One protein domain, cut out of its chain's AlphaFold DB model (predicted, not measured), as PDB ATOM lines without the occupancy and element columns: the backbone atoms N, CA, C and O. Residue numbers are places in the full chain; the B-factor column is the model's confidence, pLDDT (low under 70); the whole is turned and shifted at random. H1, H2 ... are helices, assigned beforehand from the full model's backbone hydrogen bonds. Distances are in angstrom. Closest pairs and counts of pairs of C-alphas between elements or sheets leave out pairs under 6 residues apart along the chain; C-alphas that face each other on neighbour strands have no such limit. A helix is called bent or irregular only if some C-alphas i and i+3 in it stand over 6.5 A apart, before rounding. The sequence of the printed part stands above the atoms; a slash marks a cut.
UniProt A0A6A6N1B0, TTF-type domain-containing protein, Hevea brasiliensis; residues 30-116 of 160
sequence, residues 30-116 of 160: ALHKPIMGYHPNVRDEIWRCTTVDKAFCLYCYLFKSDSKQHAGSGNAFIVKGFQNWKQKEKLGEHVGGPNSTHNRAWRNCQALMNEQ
ATOM      1  N   ALA A  30      59.603  24.735 106.491       55.47
ATOM      2  CA  ALA A  30      60.047  25.512 107.646       55.47
ATOM      3  C   ALA A  30      61.011  24.726 108.553       55.47
ATOM      4  O   ALA A  30      61.706  25.326 109.370       55.47
ATOM      5  N   LEU A  31      61.062  23.398 108.401       60.41
ATOM      6  CA  LEU A  31      61.960  22.502 109.132       60.41
ATOM      7  C   LEU A  31      63.229  22.159 108.337       60.41
ATOM      8  O   LEU A  31      64.039  21.350 108.787       60.41
ATOM      9  N   HIS A  32      63.414  22.735 107.145       66.81
ATOM     10  CA  HIS A  32      64.613  22.492 106.346       66.81
ATOM     11  C   HIS A  32      65.803  23.257 106.925       66.81
ATOM     12  O   HIS A  32      65.690  24.411 107.343       66.81
ATOM     13  N   LYS A  33      66.977  22.618 106.924       72.00
ATOM     14  CA  LYS A  33      68.238  23.301 107.242       72.00
ATOM     15  C   LYS A  33      68.559  24.338 106.147       72.00
ATOM     16  O   LYS A  33      68.047  24.225 105.036       72.00
ATOM     17  N   PRO A  34      69.401  25.355 106.405       71.88
ATOM     18  CA  PRO A  34      69.776  26.333 105.382       71.88
ATOM     19  C   PRO A  34      70.349  25.666 104.121       71.88
ATOM     20  O   PRO A  34      71.062  24.671 104.235       71.88
ATOM     21  N   ILE A  35      70.115  26.243 102.931       68.75
ATOM     22  CA  ILE A  35      70.573  25.699 101.628       68.75
ATOM     23  C   ILE A  35      72.073  25.351 101.627       68.75
ATOM     24  O   ILE A  35      72.491  24.334 101.076       68.75
ATOM     25  N   MET A  36      72.886  26.153 102.315       74.75
ATOM     26  CA  MET A  36      74.331  25.930 102.446       74.75
ATOM     27  C   MET A  36      74.693  24.671 103.249       74.75
ATOM     28  O   MET A  36      75.775  24.122 103.059       74.75
ATOM     29  N   GLY A  37      73.785  24.181 104.096       75.00
ATOM     30  CA  GLY A  37      73.913  22.936 104.857       75.00
ATOM     31  C   GLY A  37      73.617  21.667 104.050       75.00
ATOM     32  O   GLY A  37      73.683  20.563 104.602       75.00
ATOM     33  N   TYR A  38      73.279  21.800 102.765       72.31
ATOM     34  CA  TYR A  38      73.162  20.689 101.822       72.31
ATOM     35  C   TYR A  38      74.379  20.613 100.894       72.31
ATOM     36  O   TYR A  38      75.088  21.603 100.680       72.31
ATOM     37  N   HIS A  39      74.620  19.425 100.340       77.38
ATOM     38  CA  HIS A  39      75.729  19.172  99.423       77.38
ATOM     39  C   HIS A  39      75.558  19.986  98.123       77.38
ATOM     40  O   HIS A  39      74.451  19.995  97.584       77.38
ATOM     41  N   PRO A  40      76.607  20.644  97.586       79.19
ATOM     42  CA  PRO A  40      76.504  21.544  96.430       79.19
ATOM     43  C   PRO A  40      75.716  20.981  95.240       79.19
ATOM     44  O   PRO A  40      74.858  21.671  94.702       79.19
ATOM     45  N   ASN A  41      75.922  19.704  94.912       75.12
ATOM     46  CA  ASN A  41      75.281  19.049  93.763       75.12
ATOM     47  C   ASN A  41      73.761  18.844  93.902       75.12
ATOM     48  O   ASN A  41      73.104  18.596  92.900       75.12
ATOM     49  N   VAL A  42      73.200  18.931  95.114       66.31
ATOM     50  CA  VAL A  42      71.745  18.821  95.350       66.31
ATOM     51  C   VAL A  42      71.114  20.162  95.720       66.31
ATOM     52  O   VAL A  42      69.896  20.250  95.849       66.31
ATOM     53  N   ARG A  43      71.911  21.229  95.891       74.00
ATOM     54  CA  ARG A  43      71.400  22.543  96.313       74.00
ATOM     55  C   ARG A  43      70.403  23.112  95.321       74.00
ATOM     56  O   ARG A  43      69.394  23.627  95.771       74.00
ATOM     57  N   ASP A  44      70.642  22.982  94.021       64.06
ATOM     58  CA  ASP A  44      69.735  23.501  92.989       64.06
ATOM     59  C   ASP A  44      68.391  22.770  92.983       64.06
ATOM     60  O   ASP A  44      67.336  23.384  92.819       64.06
ATOM     61  N   GLU A  45      68.414  21.457  93.202       65.12
ATOM     62  CA  GLU A  45      67.207  20.637  93.287       65.12
ATOM     63  C   GLU A  45      66.426  20.934  94.569       65.12
ATOM     64  O   GLU A  45      65.224  21.192  94.521       65.12
ATOM     65  N   ILE A  46      67.115  21.007  95.708       64.12
ATOM     66  CA  ILE A  46      66.524  21.388  96.994       64.12
ATOM     67  C   ILE A  46      66.001  22.822  96.933       64.12
ATOM     68  O   ILE A  46      64.897  23.085  97.397       64.12
ATOM     69  N   TRP A  47      66.733  23.747  96.313       63.66
ATOM     70  CA  TRP A  47      66.296  25.118  96.080       63.66
ATOM     71  C   TRP A  47      65.029  25.132  95.232       63.66
ATOM     72  O   TRP A  47      64.055  25.745  95.638       63.66
ATOM     73  N   ARG A  48      64.950  24.389  94.120       57.31
ATOM     74  CA  ARG A  48      63.706  24.286  93.333       57.31
ATOM     75  C   ARG A  48      62.540  23.712  94.141       57.31
ATOM     76  O   ARG A  48      61.444  24.264  94.092       57.31
ATOM     77  N   CYS A  49      62.774  22.653  94.909       54.69
ATOM     78  CA  CYS A  49      61.752  22.008  95.735       54.69
ATOM     79  C   CYS A  49      61.309  22.859  96.942       54.69
ATOM     80  O   CYS A  49      60.195  22.684  97.424       54.69
ATOM     81  N   THR A  50      62.146  23.782  97.423       53.66
ATOM     82  CA  THR A  50      61.847  24.671  98.566       53.66
ATOM     83  C   THR A  50      61.365  26.059  98.154       53.66
ATOM     84  O   THR A  50      60.609  26.687  98.891       53.66
ATOM     85  N   THR A  51      61.763  26.553  96.980       49.56
ATOM     86  CA  THR A  51      61.402  27.895  96.489       49.56
ATOM     87  C   THR A  51      60.129  27.925  95.653       49.56
ATOM     88  O   THR A  51      59.534  28.991  95.499       49.56
ATOM     89  N   VAL A  52      59.662  26.775  95.161       57.56
ATOM     90  CA  VAL A  52      58.394  26.652  94.425       57.56
ATOM     91  C   VAL A  52      57.353  25.899  95.263       57.56
ATOM     92  O   VAL A  52      56.561  25.120  94.738       57.56
ATOM     93  N   ASP A  53      57.329  26.122  96.582       68.69
ATOM     94  CA  ASP A  53      56.300  25.529  97.440       68.69
ATOM     95  C   ASP A  53      54.992  26.322  97.349       68.69
ATOM     96  O   ASP A  53      54.722  27.257  98.110       68.69
ATOM     97  N   LYS A  54      54.198  25.969  96.339       75.88
ATOM     98  CA  LYS A  54      52.904  26.572  96.038       75.88
ATOM     99  C   LYS A  54      51.789  25.548  96.201       75.88
ATOM    100  O   LYS A  54      51.740  24.548  95.493       75.88
ATOM    101  N   ALA A  55      50.835  25.852  97.068       76.38
ATOM    102  CA  ALA A  55      49.604  25.099  97.215       76.38
ATOM    103  C   ALA A  55      48.536  25.552  96.215       76.38
ATOM    104  O   ALA A  55      48.247  26.742  96.067       76.38
ATOM    105  N   PHE A  56      47.884  24.577  95.591       79.38
ATOM    106  CA  PHE A  56      46.722  24.780  94.734       79.38
ATOM    107  C   PHE A  56      45.529  24.009  95.293       79.38
ATOM    108  O   PHE A  56      45.687  22.944  95.891       79.38
ATOM    109  N   CYS A  57      44.321  24.528  95.085       81.31
ATOM    110  CA  CYS A  57      43.089  23.846  95.454       81.31
ATOM    111  C   CYS A  57      42.448  23.219  94.213       81.31
ATOM    112  O   CYS A  57      41.857  23.920  93.390       81.31
ATOM    113  N   LEU A  58      42.516  21.888  94.116       81.31
ATOM    114  CA  LEU A  58      41.966  21.127  92.991       81.31
ATOM    115  C   LEU A  58      40.469  21.389  92.778       81.31
ATOM    116  O   LEU A  58      40.045  21.641  91.653       81.31
ATOM    117  N   TYR A  59      39.672  21.379  93.851       83.38
ATOM    118  CA  TYR A  59      38.229  21.613  93.750       83.38
ATOM    119  C   TYR A  59      37.933  22.995  93.166       83.38
ATOM    120  O   TYR A  59      37.146  23.118  92.231       83.38
ATOM    121  N   CYS A  60      38.607  24.033  93.667       83.69
ATOM    122  CA  CYS A  60      38.420  25.394  93.173       83.69
ATOM    123  C   CYS A  60      38.917  25.577  91.735       83.69
ATOM    124  O   CYS A  60      38.367  26.409  91.019       83.69
ATOM    125  N   TYR A  61      39.937  24.823  91.315       82.81
ATOM    126  CA  TYR A  61      40.412  24.823  89.933       82.81
ATOM    127  C   TYR A  61      39.366  24.234  88.979       82.81
ATOM    128  O   TYR A  61      39.020  24.872  87.990       82.81
ATOM    129  N   LEU A  62      38.826  23.054  89.304       82.75
ATOM    130  CA  LEU A  62      37.855  22.348  88.459       82.75
ATOM    131  C   LEU A  62      36.490  23.044  88.402       82.75
ATOM    132  O   LEU A  62      35.866  23.093  87.349       82.75
ATOM    133  N   PHE A  63      36.029  23.589  89.529       85.06
ATOM    134  CA  PHE A  63      34.698  24.191  89.664       85.06
ATOM    135  C   PHE A  63      34.771  25.706  89.858       85.06
ATOM    136  O   PHE A  63      34.011  26.286  90.644       85.06
ATOM    137  N   LYS A  64      35.717  26.352  89.169       79.62
ATOM    138  CA  LYS A  64      35.883  27.802  89.208       79.62
ATOM    139  C   LYS A  64      34.573  28.476  88.796       79.62
ATOM    140  O   LYS A  64      34.063  28.253  87.706       79.62
ATOM    141  N   SER A  65      34.035  29.316  89.674       66.75
ATOM    142  CA  SER A  65      32.860  30.130  89.371       66.75
ATOM    143  C   SER A  65      33.274  31.489  88.816       66.75
ATOM    144  O   SER A  65      34.068  32.181  89.453       66.75
ATOM    145  N   ASP A  66      32.659  31.919  87.714       63.66
ATOM    146  CA  ASP A  66      32.916  33.213  87.051       63.66
ATOM    147  C   ASP A  66      32.425  34.440  87.835       63.66
ATOM    148  O   ASP A  66      32.493  35.580  87.369       63.66
ATOM    149  N   SER A  67      31.922  34.234  89.052       56.81
ATOM    150  CA  SER A  67      31.456  35.298  89.928       56.81
ATOM    151  C   SER A  67      32.598  36.272  90.234       56.81
ATOM    152  O   SER A  67      33.457  36.003  91.077       56.81
ATOM    153  N   LYS A  68      32.557  37.444  89.586       51.75
ATOM    154  CA  LYS A  68      33.476  38.587  89.756       51.75
ATOM    155  C   LYS A  68      33.561  39.127  91.198       51.75
ATOM    156  O   LYS A  68      34.369  40.005  91.471       51.75
ATOM    157  N   GLN A  69      32.755  38.609  92.129       49.28
ATOM    158  CA  GLN A  69      32.614  39.114  93.499       49.28
ATOM    159  C   GLN A  69      33.746  38.708  94.464       49.28
ATOM    160  O   GLN A  69      33.836  39.273  95.549       49.28
ATOM    161  N   HIS A  70      34.650  37.788  94.099       50.59
ATOM    162  CA  HIS A  70      35.706  37.308  95.014       50.59
ATOM    163  C   HIS A  70      37.112  37.329  94.395       50.59
ATOM    164  O   HIS A  70      37.890  36.381  94.517       50.59
ATOM    165  N   ALA A  71      37.453  38.442  93.739       43.19
ATOM    166  CA  ALA A  71      38.724  38.650  93.039       43.19
ATOM    167  C   ALA A  71      39.988  38.591  93.932       43.19
ATOM    168  O   ALA A  71      41.093  38.458  93.406       43.19
ATOM    169  N   GLY A  72      39.853  38.652  95.263       47.78
ATOM    170  CA  GLY A  72      40.992  38.708  96.191       47.78
ATOM    171  C   GLY A  72      41.573  37.356  96.631       47.78
ATOM    172  O   GLY A  72      42.788  37.239  96.762       47.78
ATOM    173  N   SER A  73      40.742  36.325  96.839       50.88
ATOM    174  CA  SER A  73      41.165  35.055  97.477       50.88
ATOM    175  C   SER A  73      41.214  33.861  96.509       50.88
ATOM    176  O   SER A  73      42.087  32.997  96.612       50.88
ATOM    177  N   GLY A  74      40.343  33.831  95.491       57.62
ATOM    178  CA  GLY A  74      40.231  32.680  94.585       57.62
ATOM    179  C   GLY A  74      41.455  32.462  93.687       57.62
ATOM    180  O   GLY A  74      41.873  31.330  93.463       57.62
ATOM    181  N   ASN A  75      42.089  33.535  93.207       66.50
ATOM    182  CA  ASN A  75      43.192  33.422  92.244       66.50
ATOM    183  C   ASN A  75      44.499  32.902  92.860       66.50
ATOM    184  O   ASN A  75      45.321  32.338  92.135       66.50
ATOM    185  N   ALA A  76      44.693  33.069  94.173       73.44
ATOM    186  CA  ALA A  76      45.880  32.574  94.864       73.44
ATOM    187  C   ALA A  76      45.943  31.042  94.820       73.44
ATOM    188  O   ALA A  76      46.967  30.493  94.446       73.44
ATOM    189  N   PHE A  77      44.833  30.354  95.088       75.88
ATOM    190  CA  PHE A  77      44.784  28.888  95.135       75.88
ATOM    191  C   PHE A  77      44.480  28.219  93.786       75.88
ATOM    192  O   PHE A  77      44.542  26.996  93.694       75.88
ATOM    193  N   ILE A  78      44.133  28.990  92.752       75.69
ATOM    194  CA  ILE A  78      43.776  28.461  91.425       75.69
ATOM    195  C   ILE A  78      44.872  28.744  90.391       75.69
ATOM    196  O   ILE A  78      45.241  27.851  89.641       75.69
ATOM    197  N   VAL A  79      45.377  29.982  90.334       74.50
ATOM    198  CA  VAL A  79      46.264  30.443  89.249       74.50
ATOM    199  C   VAL A  79      47.687  30.671  89.746       74.50
ATOM    200  O   VAL A  79      48.637  30.172  89.156       74.50
ATOM    201  N   LYS A  80      47.856  31.444  90.825       79.62
ATOM    202  CA  LYS A  80      49.189  31.892  91.267       79.62
ATOM    203  C   LYS A  80      49.922  30.870  92.140       79.62
ATOM    204  O   LYS A  80      51.157  30.889  92.164       79.62
ATOM    205  N   GLY A  81      49.172  30.009  92.821       77.88
ATOM    206  CA  GLY A  81      49.647  29.138  93.889       77.88
ATOM    207  C   GLY A  81      49.804  29.896  95.210       77.88
ATOM    208  O   GLY A  81      50.354  31.000  95.251       77.88
ATOM    209  N   PHE A  82      49.316  29.317  96.303       80.19
ATOM    210  CA  PHE A  82      49.495  29.852  97.648       80.19
ATOM    211  C   PHE A  82      50.871  29.465  98.185       80.19
ATOM    212  O   PHE A  82      51.169  28.288  98.318       80.19
ATOM    213  N   GLN A  83      51.695  30.455  98.512       80.25
ATOM    214  CA  GLN A  83      53.087  30.256  98.947       80.25
ATOM    215  C   GLN A  83      53.381  30.839 100.338       80.25
ATOM    216  O   GLN A  83      54.499  30.744 100.835       80.25
ATOM    217  N   ASN A  84      52.401  31.497 100.973       78.44
ATOM    218  CA  ASN A  84      52.614  32.183 102.250       78.44
ATOM    219  C   ASN A  84      52.333  31.268 103.447       78.44
ATOM    220  O   ASN A  84      51.414  31.493 104.231       78.44
ATOM    221  N   TRP A  85      53.156  30.236 103.601       75.81
ATOM    222  CA  TRP A  85      53.014  29.212 104.641       75.81
ATOM    223  C   TRP A  85      53.152  29.726 106.078       75.81
ATOM    224  O   TRP A  85      52.708  29.059 107.011       75.81
ATOM    225  N   LYS A  86      53.723  30.924 106.264       76.62
ATOM    226  CA  LYS A  86      53.792  31.602 107.566       76.62
ATOM    227  C   LYS A  86      52.424  32.101 108.044       76.62
ATOM    228  O   LYS A  86      52.251  32.278 109.242       76.62
ATOM    229  N   GLN A  87      51.468  32.306 107.134       77.94
ATOM    230  CA  GLN A  87      50.100  32.746 107.434       77.94
ATOM    231  C   GLN A  87      49.113  31.601 107.200       77.94
ATOM    232  O   GLN A  87      48.355  31.588 106.224       77.94
ATOM    233  N   LYS A  88      49.140  30.601 108.083       78.00
ATOM    234  CA  LYS A  88      48.290  29.405 107.961       78.00
ATOM    235  C   LYS A  88      46.799  29.739 108.092       78.00
ATOM    236  O   LYS A  88      45.964  29.015 107.557       78.00
ATOM    237  N   GLU A  89      46.453  30.869 108.706       81.75
ATOM    238  CA  GLU A  89      45.082  31.377 108.831       81.75
ATOM    239  C   GLU A  89      44.451  31.624 107.454       81.75
ATOM    240  O   GLU A  89      43.257  31.394 107.271       81.75
ATOM    241  N   LYS A  90      45.260  31.988 106.447       82.75
ATOM    242  CA  LYS A  90      44.805  32.180 105.060       82.75
ATOM    243  C   LYS A  90      44.293  30.896 104.409       82.75
ATOM    244  O   LYS A  90      43.439  30.969 103.526       82.75
ATOM    245  N   LEU A  91      44.755  29.726 104.858       81.69
ATOM    246  CA  LEU A  91      44.185  28.438 104.450       81.69
ATOM    247  C   LEU A  91      42.781  28.262 105.041       81.69
ATOM    248  O   LEU A  91      41.864  27.837 104.341       81.69
ATOM    249  N   GLY A  92      42.604  28.638 106.309       82.62
ATOM    250  CA  GLY A  92      41.302  28.651 106.973       82.62
ATOM    251  C   GLY A  92      40.324  29.618 106.307       82.62
ATOM    252  O   GLY A  92      39.195  29.234 106.019       82.62
ATOM    253  N   GLU A  93      40.766  30.835 105.977       86.25
ATOM    254  CA  GLU A  93      39.972  31.815 105.220       86.25
ATOM    255  C   GLU A  93      39.587  31.299 103.822       86.25
ATOM    256  O   GLU A  93      38.470  31.542 103.366       86.25
ATOM    257  N   HIS A  94      40.486  30.573 103.142       85.25
ATOM    258  CA  HIS A  94      40.199  29.962 101.841       85.25
ATOM    259  C   HIS A  94      39.084  28.918 101.926       85.25
ATOM    260  O   HIS A  94      38.169  28.924 101.098       85.25
ATOM    261  N   VAL A  95      39.151  28.027 102.922       86.12
ATOM    262  CA  VAL A  95      38.078  27.057 103.175       86.12
ATOM    263  C   VAL A  95      36.804  27.792 103.567       86.12
ATOM    264  O   VAL A  95      35.744  27.476 103.039       86.12
ATOM    265  N   GLY A  96      36.907  28.801 104.431       87.44
ATOM    266  CA  GLY A  96      35.805  29.654 104.855       87.44
ATOM    267  C   GLY A  96      34.637  28.883 105.478       87.44
ATOM    268  O   GLY A  96      34.776  27.756 105.955       87.44
ATOM    269  N   GLY A  97      33.457  29.506 105.470       86.94
ATOM    270  CA  GLY A  97      32.220  28.903 105.974       86.94
ATOM    271  C   GLY A  97      31.520  27.962 104.973       86.94
ATOM    272  O   GLY A  97      31.974  27.807 103.838       86.94
ATOM    273  N   PRO A  98      30.360  27.380 105.336       84.56
ATOM    274  CA  PRO A  98      29.627  26.392 104.519       84.56
ATOM    275  C   PRO A  98      29.256  26.852 103.094       84.56
ATOM    276  O   PRO A  98      29.128  26.044 102.168       84.56
ATOM    277  N   ASN A  99      29.110  28.167 102.912       84.88
ATOM    278  CA  ASN A  99      28.768  28.809 101.642       84.88
ATOM    279  C   ASN A  99      29.978  29.430 100.925       84.88
ATOM    280  O   ASN A  99      29.799  30.186  99.972       84.88
ATOM    281  N   SER A 100      31.203  29.126 101.361       86.12
ATOM    282  CA  SER A 100      32.409  29.575 100.671       86.12
ATOM    283  C   SER A 100      32.500  29.001  99.257       86.12
ATOM    284  O   SER A 100      31.918  27.961  98.924       86.12
ATOM    285  N   THR A 101      33.304  29.652  98.418       85.19
ATOM    286  CA  THR A 101      33.614  29.157  97.072       85.19
ATOM    287  C   THR A 101      34.254  27.771  97.114       85.19
ATOM    288  O   THR A 101      33.912  26.928  96.288       85.19
ATOM    289  N   HIS A 102      35.119  27.512  98.102       87.38
ATOM    290  CA  HIS A 102      35.740  26.207  98.315       87.38
ATOM    291  C   HIS A 102      34.702  25.129  98.628       87.38
ATOM    292  O   HIS A 102      34.659  24.108  97.949       87.38
ATOM    293  N   ASN A 103      33.827  25.355  99.610       88.38
ATOM    294  CA  ASN A 103      32.840  24.355 100.020       88.38
ATOM    295  C   ASN A 103      31.776  24.110  98.943       88.38
ATOM    296  O   ASN A 103      31.262  22.999  98.818       88.38
ATOM    297  N   ARG A 104      31.467  25.117  98.116       88.25
ATOM    298  CA  ARG A 104      30.643  24.928  96.914       88.25
ATOM    299  C   ARG A 104      31.355  24.063  95.872       88.25
ATOM    300  O   ARG A 104      30.760  23.120  95.364       88.25
ATOM    301  N   ALA A 105      32.624  24.347  95.585       86.75
ATOM    302  CA  ALA A 105      33.428  23.549  94.663       86.75
ATOM    303  C   ALA A 105      33.604  22.098  95.145       86.75
ATOM    304  O   ALA A 105      33.508  21.162  94.355       86.75
ATOM    305  N   TRP A 106      33.793  21.900  96.451       89.06
ATOM    306  CA  TRP A 106      33.852  20.584  97.078       89.06
ATOM    307  C   TRP A 106      32.535  19.810  96.922       89.06
ATOM    308  O   TRP A 106      32.559  18.660  96.491       89.06
ATOM    309  N   ARG A 107      31.381  20.447  97.172       90.62
ATOM    310  CA  ARG A 107      30.058  19.833  96.944       90.62
ATOM    311  C   ARG A 107      29.840  19.443  95.485       90.62
ATOM    312  O   ARG A 107      29.352  18.351  95.216       90.62
ATOM    313  N   ASN A 108      30.243  20.295  94.545       88.50
ATOM    314  CA  ASN A 108      30.162  19.971  93.120       88.50
ATOM    315  C   ASN A 108      31.046  18.767  92.767       88.50
ATOM    316  O   ASN A 108      30.622  17.892  92.018       88.50
ATOM    317  N   CYS A 109      32.243  18.678  93.354       88.44
ATOM    318  CA  CYS A 109      33.094  17.505  93.198       88.44
ATOM    319  C   CYS A 109      32.437  16.248  93.775       88.44
ATOM    320  O   CYS A 109      32.494  15.191  93.158       88.44
ATOM    321  N   GLN A 110      31.798  16.352  94.940       89.19
ATOM    322  CA  GLN A 110      31.087  15.232  95.547       89.19
ATOM    323  C   GLN A 110      29.936  14.744  94.656       89.19
ATOM    324  O   GLN A 110      29.774  13.539  94.485       89.19
ATOM    325  N   ALA A 111      29.183  15.665  94.046       88.94
ATOM    326  CA  ALA A 111      28.138  15.333  93.081       88.94
ATOM    327  C   ALA A 111      28.715  14.667  91.820       88.94
ATOM    328  O   ALA A 111      28.190  13.657  91.368       88.94
ATOM    329  N   LEU A 112      29.839  15.165  91.293       87.75
ATOM    330  CA  LEU A 112      30.515  14.555  90.141       87.75
ATOM    331  C   LEU A 112      30.975  13.115  90.428       87.75
ATOM    332  O   LEU A 112      30.868  12.242  89.568       87.75
ATOM    333  N   MET A 113      31.470  12.853  91.640       86.38
ATOM    334  CA  MET A 113      31.912  11.518  92.058       86.38
ATOM    335  C   MET A 113      30.744  10.572  92.378       86.38
ATOM    336  O   MET A 113      30.969   9.388  92.615       86.38
ATOM    337  N   ASN A 114      29.498  11.057  92.383       89.19
ATOM    338  CA  ASN A 114      28.327  10.218  92.595       89.19
ATOM    339  C   ASN A 114      27.978   9.434  91.320       89.19
ATOM    340  O   ASN A 114      27.292   9.933  90.427       89.19
ATOM    341  N   GLU A 115      28.401   8.172  91.266       82.94
ATOM    342  CA  GLU A 115      28.168   7.259  90.136       82.94
ATOM    343  C   GLU A 115      26.683   7.082  89.782       82.94
ATOM    344  O   GLU A 115      26.327   6.868  88.620       82.94
ATOM    345  N   GLN A 116      25.782   7.226  90.760       81.50
ATOM    346  CA  GLN A 116      24.341   7.116  90.513       81.50
ATOM    347  C   GLN A 116      23.810   8.228  89.601       81.50
ATOM    348  O   GLN A 116      22.762   8.057  88.980       81.50
TER     349      GLN A 116
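What this domain is: This is residues 30 to 116 of the 160 residues of the protein "TTF-type domain-containing protein" of Hevea brasiliensis (UniProt A0A6A6N1B0). An arm and a loose cluster of helices make up the model: helix H1, with residues 30 to 39 running out before it, lies far to one side, and a thin strip of chain, residues 52 to 57, joins it to a body of four helices. In that body the short H2 sits between H3 and H5, H4 meets H5 at a corner, and the free tail, residues 111 to 116, sticks out beyond the rest. The printed part has 87 residues with five named helices, H1 to H5 in order along the chain, and no named strand. The class is all helix, though under half of the residues, 43 of 87, are in named elements. The whole is loose, with a radius of gyration of the C-alphas of 17.1 A, and elongated, spanning 52 by 31 by 20 A.

How they stand to each other: H1, residues 40 to 51, touches no helix, and it is apart from H2, residues 58 to 62, which follows it in the chain. H1 is also apart from H3, residues 74 to 80, from H4, residues 89 to 95, and from H5, residues 101 to 112. H2 and H3 touch, and their closest C-alphas, those of Tyr 61 and Ile 78, are 5.2 A apart. H2 and H5 touch with 9 pairs of C-alphas within 8 A, the closest being those of Tyr 59 and Ala 105 at 5.3 A. H2 and H4 are apart. H3 and H4 are close but not clearly touching, with the closest C-alphas, those of Gly 74 and His 94, 7.7 A apart. Their lines are about perpendicular at 73 degrees, only just past a steep tilt. H3 and H5 are close but not clearly touching, with the C-alphas of Gly 74 and Thr 101 closest at 7.9 A, and their lines are about perpendicular at 83 degrees. H4 and H5 touch only at the corner by their link, H5 with residues 101 to 103 alone. The closest C-alphas there are those of Val 95 and His 102, 5.5 A apart, and the two helices run the same way at a steep tilt of 41 degrees. In H2, H4 and H5 every O i to N i+4 pair is within hydrogen-bond range, while H1 has 6 of 8 and H3 has 2 of 3.

Where its parts are: H1 begins at C-alpha 40, (76.504, 21.544, 96.430), and is 16.4 A from first to last C-alpha. It is irregular, with C-alphas 41 and 44 7.2 A apart. H2 has 5 residues, Leu 58 to Leu 62, and begins at C-alpha 58, (41.966, 21.127, 92.991). H3, Gly 74 to Lys 80, is 9.6 A long and only just irregular, with C-alphas 77 and 80 6.6 A apart. H4, Glu 89 to Val 95, is 10.0 A long. H5 is 16.5 A long and ends at C-alpha 112, (30.515, 14.555, 90.141).

The domain as a whole: The two C-alphas farthest apart in the domain are those of Met 36 and Gln 116, at 54.7 A. The printed part has no cut. The link from H2 to H3, with 11 residues, is long, those from H1 to H2 and from H3 to H4 are short, and that from H4 to H5 is tight. The mean pLDDT of the printed part is 74.8, and 26 residues are under 70: residues 30 to 32, 35, 42, 44 to 53 and 65 to 75. The mean pLDDT of H1 is 64 and that of H5 is 88.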